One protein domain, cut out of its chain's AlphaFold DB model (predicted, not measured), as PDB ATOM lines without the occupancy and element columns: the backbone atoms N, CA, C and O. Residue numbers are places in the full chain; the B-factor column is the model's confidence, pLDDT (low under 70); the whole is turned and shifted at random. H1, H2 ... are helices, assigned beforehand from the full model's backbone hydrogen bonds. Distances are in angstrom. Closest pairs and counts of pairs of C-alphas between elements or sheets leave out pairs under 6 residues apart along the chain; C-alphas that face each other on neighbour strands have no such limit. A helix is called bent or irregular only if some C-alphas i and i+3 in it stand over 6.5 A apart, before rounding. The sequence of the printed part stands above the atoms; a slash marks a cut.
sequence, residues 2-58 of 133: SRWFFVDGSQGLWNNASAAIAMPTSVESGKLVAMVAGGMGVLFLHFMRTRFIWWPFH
ATOM      1  N   SER A   2     -24.084  37.274 193.075       61.34
ATOM      2  CA  SER A   2     -24.608  36.347 194.086       61.34
ATOM      3  C   SER A   2     -23.708  36.302 195.328       61.34
ATOM      4  O   SER A   2     -22.481  36.316 195.225       61.34
ATOM      5  N   ARG A   3     -24.329  36.226 196.514       67.62
ATOM      6  CA  ARG A   3     -23.657  36.085 197.822       67.62
ATOM      7  C   ARG A   3     -22.679  34.905 197.855       67.62
ATOM      8  O   ARG A   3     -21.634  34.987 198.497       67.62
ATOM      9  N   TRP A   4     -22.965  33.873 197.065       69.00
ATOM     10  CA  TRP A   4     -22.116  32.701 196.910       69.00
ATOM     11  C   TRP A   4     -20.684  33.034 196.467       69.00
ATOM     12  O   TRP A   4     -19.740  32.490 197.024       69.00
ATOM     13  N   PHE A   5     -20.495  33.967 195.526       69.25
ATOM     14  CA  PHE A   5     -19.164  34.258 194.975       69.25
ATOM     15  C   PHE A   5     -18.271  35.052 195.943       69.25
ATOM     16  O   PHE A   5     -17.058  34.871 195.963       69.25
ATOM     17  N   PHE A   6     -18.866  35.930 196.758       73.19
ATOM     18  CA  PHE A   6     -18.122  36.854 197.625       73.19
ATOM     19  C   PHE A   6     -18.066  36.425 199.092       73.19
ATOM     20  O   PHE A   6     -17.184  36.870 199.822       73.19
ATOM     21  N   VAL A   7     -19.003  35.585 199.531       75.31
ATOM     22  CA  VAL A   7     -19.186  35.251 200.946       75.31
ATOM     23  C   VAL A   7     -19.208  33.740 201.125       75.31
ATOM     24  O   VAL A   7     -18.311  33.196 201.760       75.31
ATOM     25  N   ASP A   8     -20.177  33.039 200.531       74.88
ATOM     26  CA  ASP A   8     -20.417  31.640 200.911       74.88
ATOM     27  C   ASP A   8     -19.351  30.677 200.348       74.88
ATOM     28  O   ASP A   8     -18.979  29.713 201.015       74.88
ATOM     29  N   GLY A   9     -18.800  30.947 199.159       72.69
ATOM     30  CA  GLY A   9     -17.760  30.125 198.533       72.69
ATOM     31  C   GLY A   9     -16.411  30.188 199.257       72.69
ATOM     32  O   GLY A   9     -15.760  29.158 199.430       72.69
ATOM     33  N   SER A  10     -16.004  31.372 199.737       72.75
ATOM     34  CA  SER A  10     -14.757  31.526 200.505       72.75
ATOM     35  C   SER A  10     -14.927  31.084 201.961       72.75
ATOM     36  O   SER A  10     -14.070  30.379 202.497       72.75
ATOM     37  N   GLN A  11     -16.060  31.422 202.588       79.19
ATOM     38  CA  GLN A  11     -16.349  31.030 203.968       79.19
ATOM     39  C   GLN A  11     -16.626  29.534 204.095       79.19
ATOM     40  O   GLN A  11     -16.297  28.953 205.123       79.19
ATOM     41  N   GLY A  12     -17.167  28.878 203.064       77.38
ATOM     42  CA  GLY A  12     -17.456  27.445 203.086       77.38
ATOM     43  C   GLY A  12     -16.223  26.591 203.388       77.38
ATOM     44  O   GLY A  12     -16.286  25.700 204.232       77.38
ATOM     45  N   LEU A  13     -15.078  26.893 202.769       75.44
ATOM     46  CA  LEU A  13     -13.819  26.186 203.036       75.44
ATOM     47  C   LEU A  13     -13.343  26.396 204.477       75.44
ATOM     48  O   LEU A  13     -12.954  25.438 205.144       75.44
ATOM     49  N   TRP A  14     -13.413  27.638 204.965       80.06
ATOM     50  CA  TRP A  14     -12.989  27.992 206.318       80.06
ATOM     51  C   TRP A  14     -13.882  27.356 207.385       80.06
ATOM     52  O   TRP A  14     -13.376  26.762 208.333       80.06
ATOM     53  N   ASN A  15     -15.199  27.384 207.174       84.81
ATOM     54  CA  ASN A  15     -16.190  26.778 208.058       84.81
ATOM     55  C   ASN A  15     -16.026  25.252 208.118       84.81
ATOM     56  O   ASN A  15     -16.073  24.675 209.204       84.81
ATOM     57  N   ASN A  16     -15.771  24.602 206.976       80.75
ATOM     58  CA  ASN A  16     -15.486  23.167 206.917       80.75
ATOM     59  C   ASN A  16     -14.183  22.814 207.653       80.75
ATOM     60  O   ASN A  16     -14.147  21.835 208.398       80.75
ATOM     61  N   ALA A  17     -13.127  23.619 207.493       79.88
ATOM     62  CA  ALA A  17     -11.856  23.415 208.185       79.88
ATOM     63  C   ALA A  17     -11.992  23.615 209.704       79.88
ATOM     64  O   ALA A  17     -11.531  22.778 210.480       79.88
ATOM     65  N   SER A  18     -12.677  24.676 210.144       82.31
ATOM     66  CA  SER A  18     -12.930  24.918 211.567       82.31
ATOM     67  C   SER A  18     -13.812  23.834 212.186       82.31
ATOM     68  O   SER A  18     -13.553  23.412 213.310       82.31
ATOM     69  N   ALA A  19     -14.814  23.339 211.451       80.06
ATOM     70  CA  ALA A  19     -15.674  22.251 211.904       80.06
ATOM     71  C   ALA A  19     -14.901  20.932 212.042       80.06
ATOM     72  O   ALA A  19     -15.086  20.230 213.029       80.06
ATOM     73  N   ALA A  20     -13.987  20.629 211.115       77.31
ATOM     74  CA  ALA A  20     -13.144  19.434 211.185       77.31
ATOM     75  C   ALA A  20     -12.173  19.447 212.382       77.31
ATOM     76  O   ALA A  20     -11.857  18.393 212.929       77.31
ATOM     77  N   ILE A  21     -11.714  20.631 212.804       81.38
ATOM     78  CA  ILE A  21     -10.859  20.797 213.992       81.38
ATOM     79  C   ILE A  21     -11.695  20.721 215.279       81.38
ATOM     80  O   ILE A  21     -11.272  20.101 216.252       81.38
ATOM     81  N   ALA A  22     -12.878  21.345 215.293       82.81
ATOM     82  CA  ALA A  22     -13.754  21.391 216.465       82.81
ATOM     83  C   ALA A  22     -14.484  20.062 216.732       82.81
ATOM     84  O   ALA A  22     -14.787  19.744 217.880       82.81
ATOM     85  N   MET A  23     -14.765  19.287 215.684       76.06
ATOM     86  CA  MET A  23     -15.393  17.971 215.750       76.06
ATOM     87  C   MET A  23     -14.519  16.971 214.988       76.06
ATOM     88  O   MET A  23     -14.741  16.763 213.793       76.06
ATOM     89  N   PRO A  24     -13.522  16.343 215.641       70.50
ATOM     90  CA  PRO A  24     -12.724  15.305 215.009       70.50
ATOM     91  C   PRO A  24     -13.621  14.103 214.698       70.50
ATOM     92  O   PRO A  24     -13.900  13.255 215.545       70.50
ATOM     93  N   THR A  25     -14.117  14.050 213.467       69.06
ATOM     94  CA  THR A  25     -14.840  12.899 212.937       69.06
ATOM     95  C   THR A  25     -13.873  11.730 212.821       69.06
ATOM     96  O   THR A  25     -12.743  11.902 212.352       69.06
ATOM     97  N   SER A  26     -14.298  10.535 213.232       70.19
ATOM     98  CA  SER A  26     -13.514   9.323 213.004       70.19
ATOM     99  C   SER A  26     -13.256   9.149 211.509       70.19
ATOM    100  O   SER A  26     -14.036   9.594 210.665       70.19
ATOM    101  N   VAL A  27     -12.123   8.533 211.178       72.25
ATOM    102  CA  VAL A  27     -11.746   8.269 209.792       72.25
ATOM    103  C   VAL A  27     -12.873   7.490 209.117       72.25
ATOM    104  O   VAL A  27     -13.074   6.304 209.385       72.25
ATOM    105  N   GLU A  28     -13.612   8.162 208.235       75.81
ATOM    106  CA  GLU A  28     -14.626   7.528 207.408       75.81
ATOM    107  C   GLU A  28     -13.920   6.615 206.403       75.81
ATOM    108  O   GLU A  28     -13.492   7.031 205.323       75.81
ATOM    109  N   SER A  29     -13.784   5.347 206.779       80.88
ATOM    110  CA  SER A  29     -13.124   4.306 205.992       80.88
ATOM    111  C   SER A  29     -13.660   4.231 204.558       80.88
ATOM    112  O   SER A  29     -12.881   4.043 203.628       80.88
ATOM    113  N   GLY A  30     -14.957   4.486 204.353       82.88
ATOM    114  CA  GLY A  30     -15.570   4.560 203.024       82.88
ATOM    115  C   GLY A  30     -14.976   5.651 202.122       82.88
ATOM    116  O   GLY A  30     -14.703   5.393 200.950       82.88
ATOM    117  N   LYS A  31     -14.705   6.850 202.660       80.88
ATOM    118  CA  LYS A  31     -14.090   7.956 201.902       80.88
ATOM    119  C   LYS A  31     -12.628   7.662 201.567       80.88
ATOM    120  O   LYS A  31     -12.198   7.926 200.446       80.88
ATOM    121  N   LEU A  32     -11.881   7.062 202.497       84.00
ATOM    122  CA  LEU A  32     -10.503   6.631 202.236       84.00
ATOM    123  C   LEU A  32     -10.432   5.563 201.144       84.00
ATOM    124  O   LEU A  32      -9.619   5.678 200.229       84.00
ATOM    125  N   VAL A  33     -11.300   4.550 201.210       87.12
ATOM    126  CA  VAL A  33     -11.363   3.496 200.191       87.12
ATOM    127  C   VAL A  33     -11.709   4.092 198.830       87.12
ATOM    128  O   VAL A  33     -11.034   3.778 197.853       87.12
ATOM    129  N   ALA A  34     -12.688   4.997 198.756       84.00
ATOM    130  CA  ALA A  34     -13.049   5.672 197.512       84.00
ATOM    131  C   ALA A  34     -11.894   6.518 196.941       84.00
ATOM    132  O   ALA A  34     -11.638   6.471 195.739       84.00
ATOM    133  N   MET A  35     -11.161   7.245 197.792       84.50
ATOM    134  CA  MET A  35     -10.009   8.055 197.379       84.50
ATOM    135  C   MET A  35      -8.878   7.190 196.815       84.50
ATOM    136  O   MET A  35      -8.351   7.476 195.738       84.50
ATOM    137  N   VAL A  36      -8.524   6.107 197.512       88.25
ATOM    138  CA  VAL A  36      -7.471   5.180 197.075       88.25
ATOM    139  C   VAL A  36      -7.899   4.433 195.811       88.25
ATOM    140  O   VAL A  36      -7.116   4.337 194.869       88.25
ATOM    141  N   ALA A  37      -9.147   3.967 195.736       87.69
ATOM    142  CA  ALA A  37      -9.692   3.315 194.548       87.69
ATOM    143  C   ALA A  37      -9.705   4.250 193.327       87.69
ATOM    144  O   ALA A  37      -9.292   3.841 192.243       87.69
ATOM    145  N   GLY A  38     -10.114   5.512 193.501       83.50
ATOM    146  CA  GLY A  38     -10.085   6.519 192.439       83.50
ATOM    147  C   GLY A  38      -8.664   6.827 191.968       83.50
ATOM    148  O   GLY A  38      -8.392   6.807 190.767       83.50
ATOM    149  N   GLY A  39      -7.729   7.013 192.905       84.62
ATOM    150  CA  GLY A  39      -6.309   7.209 192.600       84.62
ATOM    151  C   GLY A  39      -5.698   6.026 191.841       84.62
ATOM    152  O   GLY A  39      -5.057   6.219 190.807       84.62
ATOM    153  N   MET A  40      -5.959   4.795 192.292       87.94
ATOM    154  CA  MET A  40      -5.525   3.580 191.595       87.94
ATOM    155  C   MET A  40      -6.161   3.455 190.208       87.94
ATOM    156  O   MET A  40      -5.469   3.089 189.264       87.94
ATOM    157  N   GLY A  41      -7.440   3.805 190.054       83.88
ATOM    158  CA  GLY A  41      -8.126   3.801 188.761       83.88
ATOM    159  C   GLY A  41      -7.496   4.766 187.753       83.88
ATOM    160  O   GLY A  41      -7.265   4.394 186.602       83.88
ATOM    161  N   VAL A  42      -7.145   5.982 188.183       82.56
ATOM    162  CA  VAL A  42      -6.458   6.966 187.328       82.56
ATOM    163  C   VAL A  42      -5.052   6.497 186.958       82.56
ATOM    164  O   VAL A  42      -4.678   6.576 185.788       82.56
ATOM    165  N   LEU A  43      -4.285   5.978 187.921       83.81
ATOM    166  CA  LEU A  43      -2.946   5.437 187.670       83.81
ATOM    167  C   LEU A  43      -2.988   4.240 186.718       83.81
ATOM    168  O   LEU A  43      -2.167   4.148 185.809       83.81
ATOM    169  N   PHE A  44      -3.976   3.363 186.878       83.88
ATOM    170  CA  PHE A  44      -4.215   2.231 185.993       83.88
ATOM    171  C   PHE A  44      -4.535   2.687 184.566       83.88
ATOM    172  O   PHE A  44      -3.868   2.257 183.626       83.88
ATOM    173  N   LEU A  45      -5.480   3.617 184.392       77.25
ATOM    174  CA  LEU A  45      -5.806   4.194 183.081       77.25
ATOM    175  C   LEU A  45      -4.593   4.889 182.446       77.25
ATOM    176  O   LEU A  45      -4.366   4.774 181.242       77.25
ATOM    177  N   HIS A  46      -3.790   5.588 183.251       78.81
ATOM    178  CA  HIS A  46      -2.566   6.234 182.792       78.81
ATOM    179  C   HIS A  46      -1.522   5.208 182.324       78.81
ATOM    180  O   HIS A  46      -0.979   5.342 181.229       78.81
ATOM    181  N   PHE A  47      -1.292   4.151 183.105       81.94
ATOM    182  CA  PHE A  47      -0.361   3.071 182.775       81.94
ATOM    183  C   PHE A  47      -0.800   2.270 181.541       81.94
ATOM    184  O   PHE A  47       0.008   1.938 180.676       81.94
ATOM    185  N   MET A  48      -2.095   1.990 181.407       76.81
ATOM    186  CA  MET A  48      -2.622   1.314 180.224       76.81
ATOM    187  C   MET A  48      -2.464   2.157 178.964       76.81
ATOM    188  O   MET A  48      -2.112   1.621 177.914       76.81
ATOM    189  N   ARG A  49      -2.627   3.480 179.069       69.69
ATOM    190  CA  ARG A  49      -2.410   4.403 177.952       69.69
ATOM    191  C   ARG A  49      -0.945   4.475 177.514       69.69
ATOM    192  O   ARG A  49      -0.692   4.610 176.322       69.69
ATOM    193  N   THR A  50       0.021   4.377 178.432       74.88
ATOM    194  CA  THR A  50       1.449   4.367 178.055       74.88
ATOM    195  C   THR A  50       1.880   3.049 177.412       74.88
ATOM    196  O   THR A  50       2.820   3.041 176.620       74.88
ATOM    197  N   ARG A  51       1.192   1.935 177.705       74.44
ATOM    198  CA  ARG A  51       1.506   0.611 177.137       74.44
ATOM    199  C   ARG A  51       0.725   0.270 175.870       74.44
ATOM    200  O   ARG A  51       1.245  -0.465 175.037       74.44
ATOM    201  N   PHE A  52      -0.480   0.808 175.696       72.44
ATOM    202  CA  PHE A  52      -1.371   0.470 174.590       72.44
ATOM    203  C   PHE A  52      -1.845   1.729 173.853       72.44
ATOM    204  O   PHE A  52      -2.848   2.342 174.212       72.44
ATOM    205  N   ILE A  53      -1.156   2.076 172.762       63.25
ATOM    206  CA  ILE A  53      -1.491   3.223 171.894       63.25
ATOM    207  C   ILE A  53      -2.901   3.102 171.280       63.25
ATOM    208  O   ILE A  53      -3.521   4.112 170.959       63.25
ATOM    209  N   TRP A  54      -3.445   1.884 171.168       71.00
ATOM    210  CA  TRP A  54      -4.792   1.629 170.641       71.00
ATOM    211  C   TRP A  54      -5.933   1.803 171.661       71.00
ATOM    212  O   TRP A  54      -7.092   1.589 171.313       71.00
ATOM    213  N   TRP A  55      -5.638   2.116 172.931       59.50
ATOM    214  CA  TRP A  55      -6.629   2.036 174.009       59.50
ATOM    215  C   TRP A  55      -7.551   3.274 173.981       59.50
ATOM    216  O   TRP A  55      -7.065   4.391 174.161       59.50
ATOM    217  N   PRO A  56      -8.880   3.125 173.785       66.00
ATOM    218  CA  PRO A  56      -9.787   4.261 173.556       66.00
ATOM    219  C   PRO A  56     -10.188   5.018 174.836       66.00
ATOM    220  O   PRO A  56     -10.699   6.135 174.767       66.00
ATOM    221  N   PHE A  57      -9.977   4.428 176.014       63.22
ATOM    222  CA  PHE A  57     -10.308   5.036 177.305       63.22
ATOM    223  C   PHE A  57      -9.256   6.062 177.742       63.22
ATOM    224  O   PHE A  57      -8.160   5.715 178.181       63.22
ATOM    225  N   HIS A  58      -9.609   7.344 177.643       62.59
ATOM    226  CA  HIS A  58      -8.738   8.452 178.022       62.59
ATOM    227  C   HIS A  58      -9.005   8.901 179.473       62.59
ATOM    228  O   HIS A  58     -10.145   9.245 179.792       62.59
TER     229      HIS A  58
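What this domain is: This is residues 2 to 58 of the 133 residues of an uncharacterized protein of Armatimonadetes bacterium CG07_land_8_20_14_0_80_59_28 (UniProt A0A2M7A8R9). What shape do the parts make? H2, the longest helix, and H1 are the two arms of an open, flat V, joined by residues 23 to 28; residues 52 to 58 fold back beside H2's end. What is the make-up? The printed part has 57 residues, 43 of them in two named helices, H1 then H2, with no named strand; the class is all helix, and the whole is extended, with a radius of gyration of the C-alphas of 18.6 A and spans of 48 by 34 by 12 A.

Where its parts are: Where is H2? It runs over residues 29 to 51, 32.6 A, ending at C-alpha 51 (1.506, 0.611, 177.137). Where is H1? It runs over residues 3 to 22, 25.7 A, from C-alpha 3 (-23.657, 36.085, 197.822), and is only just irregular: C-alphas 6 and 9 are 6.8 A apart.

How they stand to each other: Do the helices touch? H1 and H2 are apart. Are their backbones whole? Every O i to N i+4 pair is within hydrogen-bond range in H2, 11 of 16 in H1.

The domain as a whole: How large is it? The farthest C-alphas, of Ala 22 and Trp 54, are 50.7 A apart. Is anything cut or uncertain? The printed part has no cut, the link is short, and pLDDT is under 70 at residues 2 to 5, 25, 49, 53 and 55 to 58.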